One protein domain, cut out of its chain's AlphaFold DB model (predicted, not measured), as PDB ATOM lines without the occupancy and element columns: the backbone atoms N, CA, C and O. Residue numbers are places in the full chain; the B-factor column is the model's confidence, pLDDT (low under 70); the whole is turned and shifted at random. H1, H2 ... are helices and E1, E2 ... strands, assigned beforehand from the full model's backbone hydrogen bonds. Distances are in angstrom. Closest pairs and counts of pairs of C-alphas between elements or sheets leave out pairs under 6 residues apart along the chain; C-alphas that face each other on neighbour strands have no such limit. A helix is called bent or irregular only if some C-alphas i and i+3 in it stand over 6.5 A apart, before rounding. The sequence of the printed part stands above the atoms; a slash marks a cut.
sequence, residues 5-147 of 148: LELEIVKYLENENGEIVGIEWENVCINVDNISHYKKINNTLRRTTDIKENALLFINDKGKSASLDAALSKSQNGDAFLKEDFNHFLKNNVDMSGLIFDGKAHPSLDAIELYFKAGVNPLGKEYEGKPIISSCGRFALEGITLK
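This is residues 5 to 147 of the 148 residues of an uncharacterized protein of Haemophilus influenzae PittII (UniProt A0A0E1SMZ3). A long hairpin of two strands, E1 and E2, runs through an elongated body; near one end a small sheet, E3, E7 and E8, packs on it where E8 crosses E1, and toward the other end three short helices, H1, H2 and H3, cluster with the small strand pair E4 and E6. E5 lies beside E2 toward the helical end, and H4 lies at the end with the small sheet. The printed part has 143 residues, with four named helices and eight named strands in the order E1 E2 E3 E4 E5 H1 H2 H3 E6 E7 E8 H4. The sheets, E1 - E2 - E5, E3 - E7 - E8 and E4 - E6, are antiparallel, and the class is mixed, helices and strands. The whole is compact, with a radius of gyration of the C-alphas of 16.0 A and spans of 49 by 29 by 27 A.

E1, residues 5 to 14, and E2, residues 20 to 31, form an antiparallel hairpin, with N 9 and O 26 2.7 A apart. E2 bends by 56 degrees at residue 27. It meets E3, residues 35 to 40, only through their link. E4, residues 45 to 47, is near E1. E5, residues 55 to 57, is antiparallel to E2, with N 23 and O 56 2.9 A apart. H1, residues 66 to 72, and H2, residues 83 to 92, are close but not clearly touching, at a shallow tilt of 19 degrees, opposite ways; their closest C-alphas, of Ala 71 and Phe 89, are 7.3 A apart. H2 only grazes the sheet E1 E2 E5, with residues 83 to 86. H3, residues 94 to 100, is close but not clearly touching H2, at a steep tilt of 61 degrees; the closest C-alphas, of Leu 90 and Ser 97, are 7.5 A apart. H3 is only just irregular: C-alphas 95 and 98 are 6.9 A apart. E6, residues 105 to 107, is antiparallel to E4, with N 46 and O 106 2.9 A apart; its closest C-alpha to H3 is that of His 106, 5.6 A from Ser 97's. E7, residues 112 to 116, is antiparallel to E3, with N 39 and O 113 2.9 A apart, and forms a hairpin with E8, residues 132 to 134, where N 114 and O 132 are 2.8 A apart. The closest C-alphas of E1 and E8, of Ile 9 and Ser 134, are 4.3 A apart. H4, residues 138 to 145, only grazes the sheet E3 E7 E8, with residues 138 to 141. In H1 and H4 every O i to N i+4 pair is within hydrogen-bond range; H2 has 5 of 6, and H3 1 of 3, beside 3 of 4 O i to N i+3 pairs.

E1 begins at C-alpha 5 (138.223, 70.657, 144.223) and measures 27.8 A; E2 measures 29.7 A, E3 14.1 A, E7 12.8 A and H2 15.0 A. H1 begins at C-alpha 66 (125.286, 82.080, 108.458), and H4 ends at C-alpha 145 (136.470, 82.057, 149.814).

The two C-alphas farthest apart, of Asn 77 and Lys 147, are 50.4 A apart. The printed part has no cut. The link from E7 to E8, residues 117 to 131, is long. The mean pLDDT of the printed part is 87.5; residues 125 to 126 and 145 to 147 are under 70.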
ATOM      1  N   LEU A   5     139.307  70.300 145.119       91.00
ATOM      2  CA  LEU A   5     138.223  70.657 144.223       91.00
ATOM      3  C   LEU A   5     138.318  69.804 142.960       91.00
ATOM      4  O   LEU A   5     139.359  69.783 142.301       91.00
ATOM      5  N   GLU A   6     137.231  69.112 142.639       92.56
ATOM      6  CA  GLU A   6     137.069  68.442 141.354       92.56
ATOM      7  C   GLU A   6     136.739  69.478 140.283       92.56
ATOM      8  O   GLU A   6     135.813  70.280 140.431       92.56
ATOM      9  N   LEU A   7     137.524  69.466 139.216       93.06
ATOM     10  CA  LEU A   7     137.426  70.393 138.105       93.06
ATOM     11  C   LEU A   7     137.387  69.622 136.800       93.06
ATOM     12  O   LEU A   7     138.071  68.618 136.637       93.06
ATOM     13  N   GLU A   8     136.630  70.147 135.853       93.62
ATOM     14  CA  GLU A   8     136.616  69.673 134.479       93.62
ATOM     15  C   GLU A   8     137.445  70.658 133.648       93.62
ATOM     16  O   GLU A   8     137.030  71.793 133.405       93.62
ATOM     17  N   ILE A   9     138.668  70.266 133.301       93.00
ATOM     18  CA  ILE A   9     139.607  71.049 132.493       93.00
ATOM     19  C   ILE A   9     139.221  70.947 131.032       93.00
ATOM     20  O   ILE A   9     138.925  69.862 130.548       93.00
ATOM     21  N   VAL A  10     139.278  72.073 130.328       93.38
ATOM     22  CA  VAL A  10     138.986  72.164 128.900       93.38
ATOM     23  C   VAL A  10     140.288  72.206 128.108       93.38
ATOM     24  O   VAL A  10     141.133  73.074 128.341       93.38
ATOM     25  N   LYS A  11     140.431  71.295 127.148       92.50
ATOM     26  CA  LYS A  11     141.523  71.239 126.173       92.50
ATOM     27  C   LYS A  11     140.958  71.442 124.771       92.50
ATOM     28  O   LYS A  11     139.892  70.929 124.440       92.50
ATOM     29  N   TYR A  12     141.666  72.199 123.941       91.75
ATOM     30  CA  TYR A  12     141.295  72.373 122.539       91.75
ATOM     31  C   TYR A  12     141.966  71.296 121.695       91.75
ATOM     32  O   TYR A  12     143.165  71.061 121.830       91.75
ATOM     33  N   LEU A  13     141.184  70.648 120.835       93.50
ATOM     34  CA  LEU A  13     141.699  69.705 119.850       93.50
ATOM     35  C   LEU A  13     142.126  70.490 118.617       93.50
ATOM     36  O   LEU A  13     141.335  71.274 118.094       93.50
ATOM     37  N   GLU A  14     143.356  70.277 118.162       93.81
ATOM     38  CA  GLU A  14     143.947  71.008 117.042       93.81
ATOM     39  C   GLU A  14     144.257  70.062 115.877       93.81
ATOM     40  O   GLU A  14     144.687  68.927 116.090       93.81
ATOM     41  N   ASN A  15     144.032  70.521 114.644       92.44
ATOM     42  CA  ASN A  15     144.488  69.822 113.441       92.44
ATOM     43  C   ASN A  15     145.975  70.114 113.147       92.44
ATOM     44  O   ASN A  15     146.629  70.885 113.849       92.44
ATOM     45  N   GLU A  16     146.516  69.522 112.078       91.25
ATOM     46  CA  GLU A  16     147.923  69.694 111.666       91.25
ATOM     47  C   GLU A  16     148.303  71.153 111.350       91.25
ATOM     48  O   GLU A  16     149.474  71.521 111.430       91.25
ATOM     49  N   ASN A  17     147.315  71.999 111.047       89.56
ATOM     50  CA  ASN A  17     147.491  73.427 110.785       89.56
ATOM     51  C   ASN A  17     147.412  74.285 112.063       89.56
ATOM     52  O   ASN A  17     147.527  75.511 111.990       89.56
ATOM     53  N   GLY A  18     147.198  73.672 113.233       90.56
ATOM     54  CA  GLY A  18     146.996  74.377 114.500       90.56
ATOM     55  C   GLY A  18     145.632  75.067 114.612       90.56
ATOM     56  O   GLY A  18     145.468  75.975 115.429       90.56
ATOM     57  N   GLU A  19     144.655  74.681 113.790       93.81
ATOM     58  CA  GLU A  19     143.278  75.167 113.881       93.81
ATOM     59  C   GLU A  19     142.491  74.296 114.862       93.81
ATOM     60  O   GLU A  19     142.673  73.079 114.914       93.81
ATOM     61  N   ILE A  20     141.597  74.909 115.634       93.69
ATOM     62  CA  ILE A  20     140.757  74.192 116.591       93.69
ATOM     63  C   ILE A  20     139.701  73.420 115.802       93.69
ATOM     64  O   ILE A  20     139.009  74.016 114.984       93.69
ATOM     65  N   VAL A  21     139.549  72.126 116.065       93.94
ATOM     66  CA  VAL A  21     138.541  71.244 115.437       93.94
ATOM     67  C   VAL A  21     137.541  70.673 116.438       93.94
ATOM     68  O   VAL A  21     136.571  70.017 116.063       93.94
ATOM     69  N   GLY A  22     137.777  70.891 117.728       93.62
ATOM     70  CA  GLY A  22     136.951  70.331 118.779       93.62
ATOM     71  C   GLY A  22     137.441  70.684 120.172       93.62
ATOM     72  O   GLY A  22     138.365  71.481 120.360       93.62
ATOM     73  N   ILE A  23     136.795  70.076 121.156       93.25
ATOM     74  CA  ILE A  23     137.076  70.270 122.575       93.25
ATOM     75  C   ILE A  23     137.148  68.908 123.253       93.25
ATOM     76  O   ILE A  23     136.337  68.025 122.978       93.25
ATOM     77  N   GLU A  24     138.102  68.770 124.161       94.12
ATOM     78  CA  GLU A  24     138.209  67.670 125.105       94.12
ATOM     79  C   GLU A  24     138.088  68.190 126.542       94.12
ATOM     80  O   GLU A  24     138.514  69.300 126.864       94.12
ATOM     81  N   TRP A  25     137.505  67.373 127.411       93.38
ATOM     82  CA  TRP A  25     137.384  67.614 128.835       93.38
ATOM     83  C   TRP A  25     138.125  66.546 129.636       93.38
ATOM     84  O   TRP A  25     137.992  65.349 129.381       93.38
ATOM     85  N   GLU A  26     138.836  66.976 130.670       92.00
ATOM     86  CA  GLU A  26     139.518  66.096 131.614       92.00
ATOM     87  C   GLU A  26     139.090  66.427 133.044       92.00
ATOM     88  O   GLU A  26     139.183  67.572 133.477       92.00
ATOM     89  N   ASN A  27     138.635  65.426 133.798       91.62
ATOM     90  CA  ASN A  27     138.330  65.613 135.213       91.62
ATOM     91  C   ASN A  27     139.604  65.471 136.044       91.62
ATOM     92  O   ASN A  27     140.284  64.449 135.963       91.62
ATOM     93  N   VAL A  28     139.889  66.458 136.886       91.56
ATOM     94  CA  VAL A  28     141.061  66.468 137.764       91.56
ATOM     95  C   VAL A  28     140.695  66.927 139.170       91.56
ATOM     96  O   VAL A  28     139.756  67.698 139.364       91.56
ATOM     97  N   CYS A  29     141.481  66.507 140.157       91.00
ATOM     98  CA  CYS A  29     141.370  66.988 141.531       91.00
ATOM     99  C   CYS A  29     142.506  67.965 141.827       91.00
ATOM    100  O   CYS A  29     143.677  67.585 141.816       91.00
ATOM    101  N   ILE A  30     142.167  69.212 142.142       89.88
ATOM    102  CA  ILE A  30     143.139  70.264 142.437       89.88
ATOM    103  C   ILE A  30     143.079  70.626 143.915       89.88
ATOM    104  O   ILE A  30     142.007  70.861 144.467       89.88
ATOM    105  N   ASN A  31     144.242  70.712 144.564       90.25
ATOM    106  CA  ASN A  31     144.325  71.292 145.901       90.25
ATOM    107  C   ASN A  31     144.111  72.812 145.812       90.25
ATOM    108  O   ASN A  31     144.907  73.522 145.195       90.25
ATOM    109  N   VAL A  32     143.055  73.308 146.448       89.44
ATOM    110  CA  VAL A  32     142.660  74.721 146.451       89.44
ATOM    111  C   VAL A  32     143.744  75.608 147.063       89.44
ATOM    112  O   VAL A  32     143.942  76.729 146.602       89.44
ATOM    113  N   ASP A  33     144.530  75.095 148.014       88.25
ATOM    114  CA  ASP A  33     145.629  75.841 148.640       88.25
ATOM    115  C   ASP A  33     146.743  76.200 147.644       88.25
ATOM    116  O   ASP A  33     147.548  77.100 147.899       88.25
ATOM    117  N   ASN A  34     146.801  75.520 146.499       89.69
ATOM    118  CA  ASN A  34     147.771  75.784 145.444       89.69
ATOM    119  C   ASN A  34     147.319  76.877 144.464       89.69
ATOM    120  O   ASN A  34     148.134  77.378 143.681       89.69
ATOM    121  N   ILE A  35     146.039  77.248 144.496       91.19
ATOM    122  CA  ILE A  35     145.473  78.287 143.641       91.19
ATOM    123  C   ILE A  35     145.933  79.649 144.180       91.19
ATOM    124  O   ILE A  35     145.875  79.927 145.378       91.19
ATOM    125  N   SER A  36     146.447  80.497 143.292       91.38
ATOM    126  CA  SER A  36     146.791  81.886 143.600       91.38
ATOM    127  C   SER A  36     145.562  82.781 143.475       91.38
ATOM    128  O   SER A  36     145.256  83.536 144.393       91.38
ATOM    129  N   HIS A  37     144.881  82.702 142.337       92.50
ATOM    130  CA  HIS A  37     143.656  83.435 142.049       92.50
ATOM    131  C   HIS A  37     142.919  82.759 140.890       92.50
ATOM    132  O   HIS A  37     143.458  81.884 140.209       92.50
ATOM    133  N   TYR A  38     141.675  83.169 140.667       94.19
ATOM    134  CA  TYR A  38     140.883  82.726 139.529       94.19
ATOM    135  C   TYR A  38     140.145  83.906 138.903       94.19
ATOM    136  O   TYR A  38     139.910  84.932 139.546       94.19
ATOM    137  N   LYS A  39     139.766  83.744 137.639       94.44
ATOM    138  CA  LYS A  39     138.985  84.716 136.881       94.44
ATOM    139  C   LYS A  39     137.784  84.026 136.254       94.44
ATOM    140  O   LYS A  39     137.921  82.972 135.646       94.44
ATOM    141  N   LYS A  40     136.604  84.636 136.361       93.06
ATOM    142  CA  LYS A  40     135.413  84.176 135.638       93.06
ATOM    143  C   LYS A  40     135.596  84.370 134.131       93.06
ATOM    144  O   LYS A  40     136.018  85.442 133.691       93.06
ATOM    145  N   ILE A  41     135.192  83.372 133.353       91.00
ATOM    146  CA  ILE A  41     135.156  83.426 131.888       91.00
ATOM    147  C   ILE A  41     133.781  82.980 131.381       91.00
ATOM    148  O   ILE A  41     133.088  82.216 132.047       91.00
ATOM    149  N   ASN A  42     133.368  83.496 130.220       83.12
ATOM    150  CA  ASN A  42     132.020  83.280 129.665       83.12
ATOM    151  C   ASN A  42     132.038  82.560 128.302       83.12
ATOM    152  O   ASN A  42     130.988  82.303 127.727       83.12
ATOM    153  N   ASN A  43     133.220  82.279 127.755       84.00
ATOM    154  CA  ASN A  43     133.447  81.708 126.422       84.00
ATOM    155  C   ASN A  43     133.946  80.257 126.502       84.00
ATOM    156  O   ASN A  43     134.731  79.815 125.668       84.00
ATOM    157  N   THR A  44     133.508  79.532 127.526       90.69
ATOM    158  CA  THR A  44     133.895  78.144 127.774       90.69
ATOM    159  C   THR A  44     132.661  77.267 127.756       90.69
ATOM    160  O   THR A  44     131.589  77.667 128.217       90.69
ATOM    161  N   LEU A  45     132.827  76.063 127.221       91.44
ATOM    162  CA  LEU A  45     131.760  75.091 127.105       91.44
ATOM    163  C   LEU A  45     131.917  73.990 128.145       91.44
ATOM    164  O   LEU A  45     133.027  73.636 128.553       91.44
ATOM    165  N   ARG A  46     130.778  73.451 128.548       91.06
ATOM    166  CA  ARG A  46     130.663  72.270 129.388       91.06
ATOM    167  C   ARG A  46     129.887  71.221 128.608       91.06
ATOM    168  O   ARG A  46     128.921  71.554 127.916       91.06
ATOM    169  N   ARG A  47     130.326  69.970 128.691       89.00
ATOM    170  CA  ARG A  47     129.569  68.848 128.128       89.00
ATOM    171  C   ARG A  47     128.229  68.689 128.845       89.00
ATOM    172  O   ARG A  47     128.113  69.016 130.031       89.00
ATOM    173  N   THR A  48     127.223  68.158 128.157       86.75
ATOM    174  CA  THR A  48     126.001  67.735 128.851       86.75
ATOM    175  C   THR A  48     126.280  66.505 129.714       86.75
ATOM    176  O   THR A  48     127.236  65.761 129.493       86.75
ATOM    177  N   THR A  49     125.456  66.295 130.739       77.06
ATOM    178  CA  THR A  49     125.588  65.188 131.707       77.06
ATOM    179  C   THR A  49     125.383  63.794 131.107       77.06
ATOM    180  O   THR A  49     125.629  62.783 131.759       77.06
ATOM    181  N   ASP A  50     124.897  63.754 129.878       79.12
ATOM    182  CA  ASP A  50     124.282  62.610 129.220       79.12
ATOM    183  C   ASP A  50     125.217  61.995 128.169       79.12
ATOM    184  O   ASP A  50     124.950  60.898 127.674       79.12
ATOM    185  N   ILE A  51     126.349  62.649 127.881       81.88
ATOM    186  CA  ILE A  51     127.394  62.106 127.011       81.88
ATOM    187  C   ILE A  51     128.445  61.358 127.828       81.88
ATOM    188  O   ILE A  51     128.782  61.746 128.948       81.88
ATOM    189  N   LYS A  52     128.991  60.284 127.254       78.19
ATOM    190  CA  LYS A  52     130.090  59.519 127.871       78.19
ATOM    191  C   LYS A  52     131.447  59.904 127.299       78.19
ATOM    192  O   LYS A  52     132.478  59.582 127.884       78.19
ATOM    193  N   GLU A  53     131.442  60.553 126.147       86.12
ATOM    194  CA  GLU A  53     132.620  61.008 125.444       86.12
ATOM    195  C   GLU A  53     133.238  62.205 126.169       86.12
ATOM    196  O   GLU A  53     132.565  63.163 126.548       86.12
ATOM    197  N   ASN A  54     134.555  62.155 126.347       87.38
ATOM    198  CA  ASN A  54     135.322  63.274 126.884       87.38
ATOM    199  C   ASN A  54     135.726  64.264 125.790       87.38
ATOM    200  O   ASN A  54     136.198  65.338 126.118       87.38
ATOM    201  N   ALA A  55     135.549  63.922 124.514       92.38
ATOM    202  CA  ALA A  55     135.974  64.726 123.382       92.38
ATOM    203  C   ALA A  55     134.853  64.837 122.349       92.38
ATOM    204  O   ALA A  55     134.179  63.850 122.046       92.38
ATOM    205  N   LEU A  56     134.678  66.032 121.794       92.88
ATOM    206  CA  LEU A  56     133.734  66.311 120.721       92.88
ATOM    207  C   LEU A  56     134.429  67.101 119.616       92.88
ATOM    208  O   LEU A  56     135.118  68.084 119.882       92.88
ATOM    209  N   LEU A  57     134.201  66.687 118.372       92.25
ATOM    210  CA  LEU A  57     134.570  67.452 117.185       92.25
ATOM    211  C   LEU A  57     133.421  68.375 116.777       92.25
ATOM    212  O   LEU A  57     132.257  68.109 117.086       92.25
ATOM    213  N   PHE A  58     133.756  69.447 116.069       90.00
ATOM    214  CA  PHE A  58     132.768  70.331 115.474       90.00
ATOM    215  C   PHE A  58     131.955  69.618 114.402       90.00
ATOM    216  O   PHE A  58     132.454  68.804 113.625       90.00
ATOM    217  N   ILE A  59     130.685  69.985 114.324       86.06
ATOM    218  CA  ILE A  59     129.804  69.556 113.256       86.06
ATOM    219  C   ILE A  59     129.889  70.585 112.147       86.06
ATOM    220  O   ILE A  59     129.307  71.666 112.227       86.06
ATOM    221  N   ASN A  60     130.615  70.218 111.101       77.69
ATOM    222  CA  ASN A  60     130.671  70.985 109.872       77.69
ATOM    223  C   ASN A  60     129.500  70.602 108.961       77.69
ATOM    224  O   ASN A  60     129.627  69.747 108.085       77.69
ATOM    225  N   ASP A  61     128.343  71.210 109.204       78.56
ATOM    226  CA  ASP A  61     127.152  71.011 108.383       78.56
ATOM    227  C   ASP A  61     126.658  72.360 107.853       78.56
ATOM    228  O   ASP A  61     126.133  73.195 108.600       78.56
ATOM    229  N   LYS A  62     126.903  72.580 106.557       76.00
ATOM    230  CA  LYS A  62     126.668  73.858 105.880       76.00
ATOM    231  C   LYS A  62     125.195  74.243 105.916       76.00
ATOM    232  O   LYS A  62     124.317  73.416 105.678       76.00
ATOM    233  N   GLY A  63     124.922  75.531 106.114       77.38
ATOM    234  CA  GLY A  63     123.562  76.070 106.077       77.38
ATOM    235  C   GLY A  63     122.804  75.961 107.400       77.38
ATOM    236  O   GLY A  63     121.645  76.371 107.462       77.38
ATOM    237  N   LYS A  64     123.444  75.479 108.477       81.31
ATOM    238  CA  LYS A  64     122.879  75.533 109.838       81.31
ATOM    239  C   LYS A  64     122.825  76.949 110.406       81.31
ATOM    240  O   LYS A  64     121.934  77.259 111.193       81.31
ATOM    241  N   SER A  65     123.786  77.801 110.050       86.88
ATOM    242  CA  SER A  65     123.855  79.189 110.514       86.88
ATOM    243  C   SER A  65     124.839  79.994 109.673       86.88
ATOM    244  O   SER A  65     125.995  79.605 109.537       86.88
ATOM    245  N   ALA A  66     124.417  81.172 109.205       87.69
ATOM    246  CA  ALA A  66     125.286  82.080 108.458       87.69
ATOM    247  C   ALA A  66     126.524  82.512 109.267       87.69
ATOM    248  O   ALA A  66     127.608  82.639 108.703       87.69
ATOM    249  N   SER A  67     126.389  82.707 110.585       88.31
ATOM    250  CA  SER A  67     127.522  83.070 111.447       88.31
ATOM    251  C   SER A  67     128.524  81.924 111.583       88.31
ATOM    252  O   SER A  67     129.728  82.172 111.580       88.31
ATOM    253  N   LEU A  68     128.037  80.684 111.714       88.81
ATOM    254  CA  LEU A  68     128.893  79.501 111.822       88.81
ATOM    255  C   LEU A  68     129.604  79.236 110.493       88.81
ATOM    256  O   LEU A  68     130.821  79.092 110.480       88.81
ATOM    257  N   ASP A  69     128.863  79.272 109.385       88.69
ATOM    258  CA  ASP A  69     129.411  79.103 108.037       88.69
ATOM    259  C   ASP A  69     130.488  80.159 107.750       88.69
ATOM    260  O   ASP A  69     131.574  79.831 107.273       88.69
ATOM    261  N   ALA A  70     130.231  81.427 108.094       89.44
ATOM    262  CA  ALA A  70     131.208  82.503 107.947       89.44
ATOM    263  C   ALA A  70     132.464  82.273 108.801       89.44
ATOM    264  O   ALA A  70     133.575  82.505 108.321       89.44
ATOM    265  N   ALA A  71     132.317  81.807 110.044       89.50
ATOM    266  CA  ALA A  71     133.457  81.522 110.911       89.50
ATOM    267  C   ALA A  71     134.298  80.346 110.393       89.50
ATOM    268  O   ALA A  71     135.518  80.474 110.293       89.50
ATOM    269  N   LEU A  72     133.650  79.245 110.004       89.69
ATOM    270  CA  LEU A  72     134.315  78.045 109.497       89.69
ATOM    271  C   LEU A  72     134.945  78.265 108.119       89.69
ATOM    272  O   LEU A  72     136.015  77.734 107.853       89.69
ATOM    273  N   SER A  73     134.359  79.108 107.261       89.94
ATOM    274  CA  SER A  73     134.912  79.423 105.932       89.94
ATOM    275  C   SER A  73     136.315  80.043 105.945       89.94
ATOM    276  O   SER A  73     136.963  80.100 104.902       89.94
ATOM    277  N   LYS A  74     136.782  80.514 107.109       90.25
ATOM    278  CA  LYS A  74     138.148  81.013 107.291       90.25
ATOM    279  C   LYS A  74     139.184  79.896 107.446       90.25
ATOM    280  O   LYS A  74     140.360  80.159 107.214       90.25
ATOM    281  N   SER A  75     138.767  78.698 107.859       89.56
ATOM    282  CA  SER A  75     139.636  77.520 107.894       89.56
ATOM    283  C   SER A  75     139.894  77.011 106.482       89.56
ATOM    284  O   SER A  75     139.028  77.087 105.608       89.56
ATOM    285  N   GLN A  76     141.079  76.438 106.271       85.50
ATOM    286  CA  GLN A  76     141.472  75.863 104.985       85.50
ATOM    287  C   GLN A  76     140.498  74.781 104.489       85.50
ATOM    288  O   GLN A  76     140.194  74.726 103.296       85.50
ATOM    289  N   ASN A  77     140.005  73.937 105.398       84.69
ATOM    290  CA  ASN A  77     139.121  72.811 105.081       84.69
ATOM    291  C   ASN A  77     137.650  73.111 105.406       84.69
ATOM    292  O   ASN A  77     136.760  72.318 105.091       84.69
ATOM    293  N   GLY A  78     137.377  74.278 105.996       85.94
ATOM    294  CA  GLY A  78     136.030  74.702 106.353       85.94
ATOM    295  C   GLY A  78     135.424  73.933 107.524       85.94
ATOM    296  O   GLY A  78     134.210  73.974 107.680       85.94
ATOM    297  N   ASP A  79     136.222  73.198 108.298       86.44
ATOM    298  CA  ASP A  79     135.798  72.315 109.395       86.44
ATOM    299  C   ASP A  79     136.438  72.671 110.749       86.44
ATOM    300  O   ASP A  79     136.234  71.973 111.743       86.44
ATOM    301  N   ALA A  80     137.175  73.780 110.802       92.69
ATOM    302  CA  ALA A  80     137.921  74.222 111.966       92.69
ATOM    303  C   ALA A  80     137.739  75.726 112.220       92.69
ATOM    304  O   ALA A  80     137.307  76.487 111.351       92.69
ATOM    305  N   PHE A  81     138.110  76.173 113.416       92.56
ATOM    306  CA  PHE A  81     138.234  77.587 113.752       92.56
ATOM    307  C   PHE A  81     139.704  77.963 113.905       92.56
ATOM    308  O   PHE A  81     140.482  77.260 114.555       92.56
ATOM    309  N   LEU A  82     140.070  79.150 113.423       91.94
ATOM    310  CA  LEU A  82     141.315  79.783 113.850       91.94
ATOM    311  C   LEU A  82     141.250  80.035 115.369       91.94
ATOM    312  O   LEU A  82     140.198  80.409 115.896       91.94
ATOM    313  N   LYS A  83     142.364  79.840 116.088       83.81
ATOM    314  CA  LYS A  83     142.399  79.864 117.568       83.81
ATOM    315  C   LYS A  83     141.740  81.097 118.190       83.81
ATOM    316  O   LYS A  83     140.909  80.976 119.089       83.81
ATOM    317  N   GLU A  84     142.108  82.284 117.718       83.81
ATOM    318  CA  GLU A  84     141.573  83.546 118.245       83.81
ATOM    319  C   GLU A  84     140.105  83.759 117.852       83.81
ATOM    320  O   GLU A  84     139.310  84.293 118.633       83.81
ATOM    321  N   ASP A  85     139.723  83.265 116.674       88.06
ATOM    322  CA  ASP A  85     138.366  83.379 116.152       88.06
ATOM    323  C   ASP A  85     137.380  82.494 116.913       88.06
ATOM    324  O   ASP A  85     136.233  82.902 117.079       88.06
ATOM    325  N   PHE A  86     137.796  81.331 117.425       88.94
ATOM    326  CA  PHE A  86     136.902  80.455 118.188       88.94
ATOM    327  C   PHE A  86     136.366  81.139 119.451       88.94
ATOM    328  O   PHE A  86     135.159  81.193 119.691       88.94
ATOM    329  N   ASN A  87     137.262  81.733 120.242       83.56
ATOM    330  CA  ASN A  87     136.883  82.434 121.468       83.56
ATOM    331  C   ASN A  87     136.021  83.665 121.176       83.56
ATOM    332  O   ASN A  87     135.040  83.924 121.881       83.56
ATOM    333  N   HIS A  88     136.362  84.411 120.124       87.56
ATOM    334  CA  HIS A  88     135.563  85.546 119.681       87.56
ATOM    335  C   HIS A  88     134.177  85.109 119.181       87.56
ATOM    336  O   HIS A  88     133.172  85.751 119.493       87.56
ATOM    337  N   PHE A  89     134.107  83.998 118.448       88.81
ATOM    338  CA  PHE A  89     132.864  83.423 117.957       88.81
ATOM    339  C   PHE A  89     131.953  83.027 119.113       88.81
ATOM    340  O   PHE A  89     130.823  83.512 119.166       88.81
ATOM    341  N   LEU A  90     132.452  82.229 120.064       85.69
ATOM    342  CA  LEU A  90     131.674  81.802 121.226       85.69
ATOM    343  C   LEU A  90     131.181  82.994 122.037       85.69
ATOM    344  O   LEU A  90     130.018  83.018 122.414       85.69
ATOM    345  N   LYS A  91     132.016  84.014 122.257       84.00
ATOM    346  CA  LYS A  91     131.622  85.216 123.006       84.00
ATOM    347  C   LYS A  91     130.423  85.944 122.384       84.00
ATOM    348  O   LYS A  91     129.606  86.489 123.121       84.00
ATOM    349  N   ASN A  92     130.330  85.963 121.056       86.69
ATOM    350  CA  ASN A  92     129.268  86.665 120.331       86.69
ATOM    351  C   ASN A  92     128.089  85.758 119.938       86.69
ATOM    352  O   ASN A  92     127.035  86.266 119.573       86.69
ATOM    353  N   ASN A  93     128.261  84.435 120.000       84.50
ATOM    354  CA  ASN A  93     127.298  83.440 119.520       84.50
ATOM    355  C   ASN A  93     127.163  82.279 120.518       84.50
ATOM    356  O   ASN A  93     127.155  81.113 120.128       84.50
ATOM    357  N   VAL A  94     127.090  82.590 121.814       72.69
ATOM    358  CA  VAL A  94     127.070  81.612 122.919       72.69
ATOM    359  C   VAL A  94     126.015  80.506 122.703       72.69
ATOM    360  O   VAL A  94     126.294  79.317 122.894       72.69
ATOM    361  N   ASP A  95     124.838  80.879 122.197       77.69
ATOM    362  CA  ASP A  95     123.711  79.971 121.936       77.69
ATOM    363  C   ASP A  95     123.950  79.000 120.761       77.69
ATOM    364  O   ASP A  95     123.195  78.047 120.576       77.69
ATOM    365  N   MET A  96     125.017  79.189 119.974       83.38
ATOM    366  CA  MET A  96     125.358  78.308 118.849       83.38
ATOM    367  C   MET A  96     126.163  77.069 119.256       83.38
ATOM    368  O   MET A  96     126.393  76.203 118.416       83.38
ATOM    369  N   SER A  97     126.557  76.931 120.525       81.81
ATOM    370  CA  SER A  97     127.254  75.731 121.026       81.81
ATOM    371  C   SER A  97     126.501  74.429 120.725       81.81
ATOM    372  O   SER A  97     127.112  73.455 120.288       81.81
ATOM    373  N   GLY A  98     125.169  74.440 120.839       83.31
ATOM    374  CA  GLY A  98     124.333  73.300 120.462       83.31
ATOM    375  C   GLY A  98     124.370  72.976 118.965       83.31
ATOM    376  O   GLY A  98     124.311  71.811 118.597       83.31
ATOM    377  N   LEU A  99     124.537  73.966 118.084       86.06
ATOM    378  CA  LEU A  99     124.677  73.716 116.642       86.06
ATOM    379  C   LEU A  99     126.046  73.128 116.298       86.06
ATOM    380  O   LEU A  99     126.138  72.241 115.453       86.06
ATOM    381  N   ILE A 100     127.091  73.608 116.975       88.38
ATOM    382  CA  ILE A 100     128.470  73.160 116.775       88.38
ATOM    383  C   ILE A 100     128.655  71.704 117.230       88.38
ATOM    384  O   ILE A 100     129.454  70.987 116.640       88.38
ATOM    385  N   PHE A 101     127.921  71.265 118.258       89.56
ATOM    386  CA  PHE A 101     128.137  69.978 118.930       89.56
ATOM    387  C   PHE A 101     126.884  69.087 119.036       89.56
ATOM    388  O   PHE A 101     126.844  68.200 119.883       89.56
ATOM    389  N   ASP A 102     125.851  69.305 118.219       88.56
ATOM    390  CA  ASP A 102     124.577  68.548 118.250       88.56
ATOM    391  C   ASP A 102     123.916  68.528 119.638       88.56
ATOM    392  O   ASP A 102     123.483  67.499 120.149       88.56
ATOM    393  N   GLY A 103     123.938  69.671 120.320       88.25
ATOM    394  CA  GLY A 103     123.393  69.826 121.668       88.25
ATOM    395  C   GLY A 103     124.219  69.169 122.776       88.25
ATOM    396  O   GLY A 103     123.871  69.325 123.941       88.25
ATOM    397  N   LYS A 104     125.329  68.488 122.456       91.06
ATOM    398  CA  LYS A 104     126.172  67.759 123.425       91.06
ATOM    399  C   LYS A 104     127.077  68.650 124.277       91.06
ATOM    400  O   LYS A 104     127.711  68.173 125.216       91.06
ATOM    401  N   ALA A 105     127.139  69.941 123.967       90.56
ATOM    402  CA  ALA A 105     127.857  70.936 124.747       90.56
ATOM    403  C   ALA A 105     127.016  72.204 124.895       90.56
ATOM    404  O   ALA A 105     126.305  72.605 123.971       90.56
ATOM    405  N   HIS A 106     127.132  72.848 126.053       90.06
ATOM    406  CA  HIS A 106     126.446  74.094 126.369       90.06
ATOM    407  C   HIS A 106     127.410  75.135 126.952       90.06
ATOM    408  O   HIS A 106     128.515  74.792 127.388       90.06
ATOM    409  N   PRO A 107     127.012  76.414 127.005       90.31
ATOM    410  CA  PRO A 107     127.780  77.449 127.678       90.31
ATOM    411  C   PRO A 107     127.907  77.150 129.167       90.31
ATOM    412  O   PRO A 107     126.915  76.863 129.838       90.31
ATOM    413  N   SER A 108     129.117  77.254 129.706       91.88
ATOM    414  CA  SER A 108     129.303  77.116 131.142       91.88
ATOM    415  C   SER A 108     129.045  78.433 131.876       91.88
ATOM    416  O   SER A 108     129.673  79.455 131.605       91.88
ATOM    417  N   LEU A 109     128.169  78.384 132.883       90.75
ATOM    418  CA  LEU A 109     127.934  79.478 133.841       90.75
ATOM    419  C   LEU A 109     128.917  79.468 135.027       90.75
ATOM    420  O   LEU A 109     128.923  80.382 135.866       90.75
ATOM    421  N   ASP A 110     129.719  78.413 135.113       93.44
ATOM    422  CA  ASP A 110     130.599  78.079 136.233       93.44
ATOM    423  C   ASP A 110     132.077  78.041 135.808       93.44
ATOM    424  O   ASP A 110     132.941  77.638 136.582       93.44
ATOM    425  N   ALA A 111     132.371  78.465 134.575       94.31
ATOM    426  CA  ALA A 111     133.710  78.418 134.022       94.31
ATOM    427  C   ALA A 111     134.642  79.473 134.618       94.31
ATOM    428  O   ALA A 111     134.269  80.630 134.873       94.31
ATOM    429  N   ILE A 112     135.890  79.056 134.788       95.38
ATOM    430  CA  ILE A 112     136.961  79.846 135.378       95.38
ATOM    431  C   ILE A 112     138.286  79.590 134.675       95.38
ATOM    432  O   ILE A 112     138.577  78.496 134.198       95.38
ATOM    433  N   GLU A 113     139.109  80.622 134.672       95.31
ATOM    434  CA  GLU A 113     140.529  80.554 134.384       95.31
ATOM    435  C   GLU A 113     141.290  80.552 135.715       95.31
ATOM    436  O   GLU A 113     141.112  81.450 136.546       95.31
ATOM    437  N   LEU A 114     142.098  79.519 135.940       93.75
ATOM    438  CA  LEU A 114     142.790  79.240 137.193       93.75
ATOM    439  C   LEU A 114     144.281  79.525 137.092       93.75
ATOM    440  O   LEU A 114     144.961  79.037 136.188       93.75
ATOM    441  N   TYR A 115     144.787  80.242 138.090       93.19
ATOM    442  CA  TYR A 115     146.189  80.607 138.221       93.19
ATOM    443  C   TYR A 115     146.767  79.991 139.489       93.19
ATOM    444  O   TYR A 115     146.159  80.055 140.559       93.19
ATOM    445  N   PHE A 116     147.965  79.424 139.387       91.00
ATOM    446  CA  PHE A 116     148.606  78.685 140.473       91.00
ATOM    447  C   PHE A 116     149.772  79.458 141.078       91.00
ATOM    448  O   PHE A 116     150.371  80.327 140.444       91.00
ATOM    449  N   LYS A 117     150.089  79.147 142.337       90.62
ATOM    450  CA  LYS A 117     151.276  79.685 143.012       90.62
ATOM    451  C   LYS A 117     152.551  79.204 142.306       90.62
ATOM    452  O   LYS A 117     152.603  78.097 141.774       90.62
ATOM    453  N   ALA A 118     153.600  80.025 142.327       87.31
ATOM    454  CA  ALA A 118     154.881  79.677 141.716       87.31
ATOM    455  C   ALA A 118     155.454  78.368 142.298       87.31
ATOM    456  O   ALA A 118     155.378  78.132 143.502       87.31
ATOM    457  N   GLY A 119     156.031  77.523 141.439       83.12
ATOM    458  CA  GLY A 119     156.608  76.231 141.833       83.12
ATOM    459  C   GLY A 119     155.587  75.119 142.101       83.12
ATOM    460  O   GLY A 119     155.986  73.979 142.335       83.12
ATOM    461  N   VAL A 120     154.284  75.410 142.033       84.06
ATOM    462  CA  VAL A 120     153.239  74.386 142.054       84.06
ATOM    463  C   VAL A 120     153.111  73.780 140.670       84.06
ATOM    464  O   VAL A 120     153.019  74.487 139.668       84.06
ATOM    465  N   ASN A 121     153.006  72.458 140.646       79.62
ATOM    466  CA  ASN A 121     152.564  71.746 139.473       79.62
ATOM    467  C   ASN A 121     151.209  71.046 139.729       79.62
ATOM    468  O   ASN A 121     151.199  69.944 140.282       79.62
ATOM    469  N   PRO A 122     150.071  71.675 139.374       76.94
ATOM    470  CA  PRO A 122     148.741  71.153 139.677       76.94
ATOM    471  C   PRO A 122     148.358  69.922 138.844       76.94
ATOM    472  O   PRO A 122     147.473  69.188 139.266       76.94
ATOM    473  N   LEU A 123     149.017  69.689 137.700       79.75
ATOM    474  CA  LEU A 123     148.725  68.584 136.771       79.75
ATOM    475  C   LEU A 123     149.904  67.613 136.590       79.75
ATOM    476  O   LEU A 123     149.882  66.750 135.719       79.75
ATOM    477  N   GLY A 124     150.961  67.739 137.394       75.19
ATOM    478  CA  GLY A 124     152.207  67.008 137.162       75.19
ATOM    479  C   GLY A 124     152.975  67.519 135.932       75.19
ATOM    480  O   GLY A 124     152.678  68.570 135.381       75.19
ATOM    481  N   LYS A 125     154.033  66.813 135.514       63.25
ATOM    482  CA  LYS A 125     155.104  67.326 134.620       63.25
ATOM    483  C   LYS A 125     154.662  68.083 133.351       63.25
ATOM    484  O   LYS A 125     155.461  68.846 132.828       63.25
ATOM    485  N   GLU A 126     153.431  67.896 132.893       67.56
ATOM    486  CA  GLU A 126     152.831  68.543 131.724       67.56
ATOM    487  C   GLU A 126     152.370  69.998 131.953       67.56
ATOM    488  O   GLU A 126     152.020  70.689 131.001       67.56
ATOM    489  N   TYR A 127     152.374  70.511 133.190       76.19
ATOM    490  CA  TYR A 127     151.995  71.902 133.455       76.19
ATOM    491  C   TYR A 127     153.074  72.907 133.022       76.19
ATOM    492  O   TYR A 127     154.100  73.075 133.681       76.19
ATOM    493  N   GLU A 128     152.799  73.652 131.953       77.75
ATOM    494  CA  GLU A 128     153.713  74.653 131.378       77.75
ATOM    495  C   GLU A 128     153.639  76.042 132.046       77.75
ATOM    496  O   GLU A 128     154.090  77.035 131.478       77.75
ATOM    497  N   GLY A 129     153.018  76.165 133.224       79.38
ATOM    498  CA  GLY A 129     152.843  77.465 133.892       79.38
ATOM    499  C   GLY A 129     151.764  78.367 133.276       79.38
ATOM    500  O   GLY A 129     151.608  79.512 133.698       79.38
ATOM    501  N   LYS A 130     151.007  77.867 132.293       86.00
ATOM    502  CA  LYS A 130     149.850  78.560 131.705       86.00
ATOM    503  C   LYS A 130     148.631  78.452 132.627       86.00
ATOM    504  O   LYS A 130     148.530  77.487 133.386       86.00
ATOM    505  N   PRO A 131     147.693  79.408 132.602       89.38
ATOM    506  CA  PRO A 131     146.449  79.241 133.337       89.38
ATOM    507  C   PRO A 131     145.656  78.037 132.812       89.38
ATOM    508  O   PRO A 131     145.717  77.701 131.629       89.38
ATOM    509  N   ILE A 132     144.909  77.392 133.706       91.88
ATOM    510  CA  ILE A 132     144.027  76.274 133.359       91.88
ATOM    511  C   ILE A 132     142.621  76.813 133.140       91.88
ATOM    512  O   ILE A 132     142.082  77.511 133.997       91.88
ATOM    513  N   ILE A 133     142.005  76.446 132.023       93.75
ATOM    514  CA  ILE A 133     140.589  76.703 131.778       93.75
ATOM    515  C   ILE A 133     139.800  75.527 132.343       93.75
ATOM    516  O   ILE A 133     140.001  74.389 131.920       93.75
ATOM    517  N   SER A 134     138.891  75.799 133.276       94.62
ATOM    518  CA  SER A 134     137.906  74.824 133.732       94.62
ATOM    519  C   SER A 134     136.499  75.250 133.338       94.62
ATOM    520  O   SER A 134     136.138  76.425 133.427       94.62
ATOM    521  N   SER A 135     135.691  74.282 132.912       94.38
ATOM    522  CA  SER A 135     134.268  74.463 132.636       94.38
ATOM    523  C   SER A 135     133.428  74.513 133.921       94.38
ATOM    524  O   SER A 135     132.217  74.718 133.839       94.38
ATOM    525  N   CYS A 136     134.021  74.335 135.105       93.69
ATOM    526  CA  CYS A 136     133.325  74.375 136.386       93.69
ATOM    527  C   CYS A 136     134.221  74.891 137.524       93.69
ATOM    528  O   CYS A 136     135.394  75.209 137.332       93.69
ATOM    529  N   GLY A 137     133.654  74.978 138.727       91.88
ATOM    530  CA  GLY A 137     134.385  75.240 139.962       91.88
ATOM    531  C   GLY A 137     134.262  76.663 140.500       91.88
ATOM    532  O   GLY A 137     134.647  76.883 141.651       91.88
ATOM    533  N   ARG A 138     133.683  77.620 139.755       93.38
ATOM    534  CA  ARG A 138     133.462  78.998 140.240       93.38
ATOM    535  C   ARG A 138     132.674  79.011 141.543       93.38
ATOM    536  O   ARG A 138     133.132  79.590 142.524       93.38
ATOM    537  N   PHE A 139     131.509  78.371 141.565       91.12
ATOM    538  CA  PHE A 139     130.616  78.391 142.725       91.12
ATOM    539  C   PHE A 139     131.230  77.699 143.945       91.12
ATOM    540  O   PHE A 139     131.044  78.147 145.076       91.12
ATOM    541  N   ALA A 140     131.985  76.622 143.723       90.38
ATOM    542  CA  ALA A 140     132.678  75.919 144.795       90.38
ATOM    543  C   ALA A 140     133.794  76.785 145.400       90.38
ATOM    544  O   ALA A 140     133.892  76.886 146.623       90.38
ATOM    545  N   LEU A 141     134.586  77.463 144.561       89.69
ATOM    546  CA  LEU A 141     135.616  78.395 145.021       89.69
ATOM    547  C   LEU A 141     135.016  79.590 145.758       89.69
ATOM    548  O   LEU A 141     135.505  79.922 146.833       89.69
ATOM    549  N   GLU A 142     133.943  80.192 145.239       88.88
ATOM    550  CA  GLU A 142     133.201  81.264 145.919       88.88
ATOM    551  C   GLU A 142     132.710  80.804 147.300       88.88
ATOM    552  O   GLU A 142     132.884  81.506 148.290       88.88
ATOM    553  N   GLY A 143     132.158  79.593 147.406       84.12
ATOM    554  CA  GLY A 143     131.706  79.039 148.684       84.12
ATOM    555  C   GLY A 143     132.827  78.784 149.698       84.12
ATOM    556  O   GLY A 143     132.564  78.791 150.902       84.12
ATOM    557  N   ILE A 144     134.062  78.557 149.241       82.94
ATOM    558  CA  ILE A 144     135.243  78.409 150.105       82.94
ATOM    559  C   ILE A 144     135.781  79.786 150.510       82.94
ATOM    560  O   ILE A 144     136.063  80.002 151.687       82.94
ATOM    561  N   THR A 145     135.903  80.722 149.566       69.69
ATOM    562  CA  THR A 145     136.470  82.057 149.814       69.69
ATOM    563  C   THR A 145     135.542  82.958 150.624       69.69
ATOM    564  O   THR A 145     136.024  83.715 151.455       69.69
ATOM    565  N   LEU A 146     134.221  82.849 150.452       60.25
ATOM    566  CA  LEU A 146     133.232  83.609 151.231       60.25
ATOM    567  C   LEU A 146     133.104  83.142 152.688       60.25
ATOM    568  O   LEU A 146     132.470  83.825 153.489       60.25
ATOM    569  N   LYS A 147     133.659  81.977 153.041       57.28
ATOM    570  CA  LYS A 147     133.619  81.425 154.405       57.28
ATOM    571  C   LYS A 147     134.773  81.900 155.304       57.28
ATOM    572  O   LYS A 147     134.925  81.339 156.388       57.28
TER     573      LYS A 147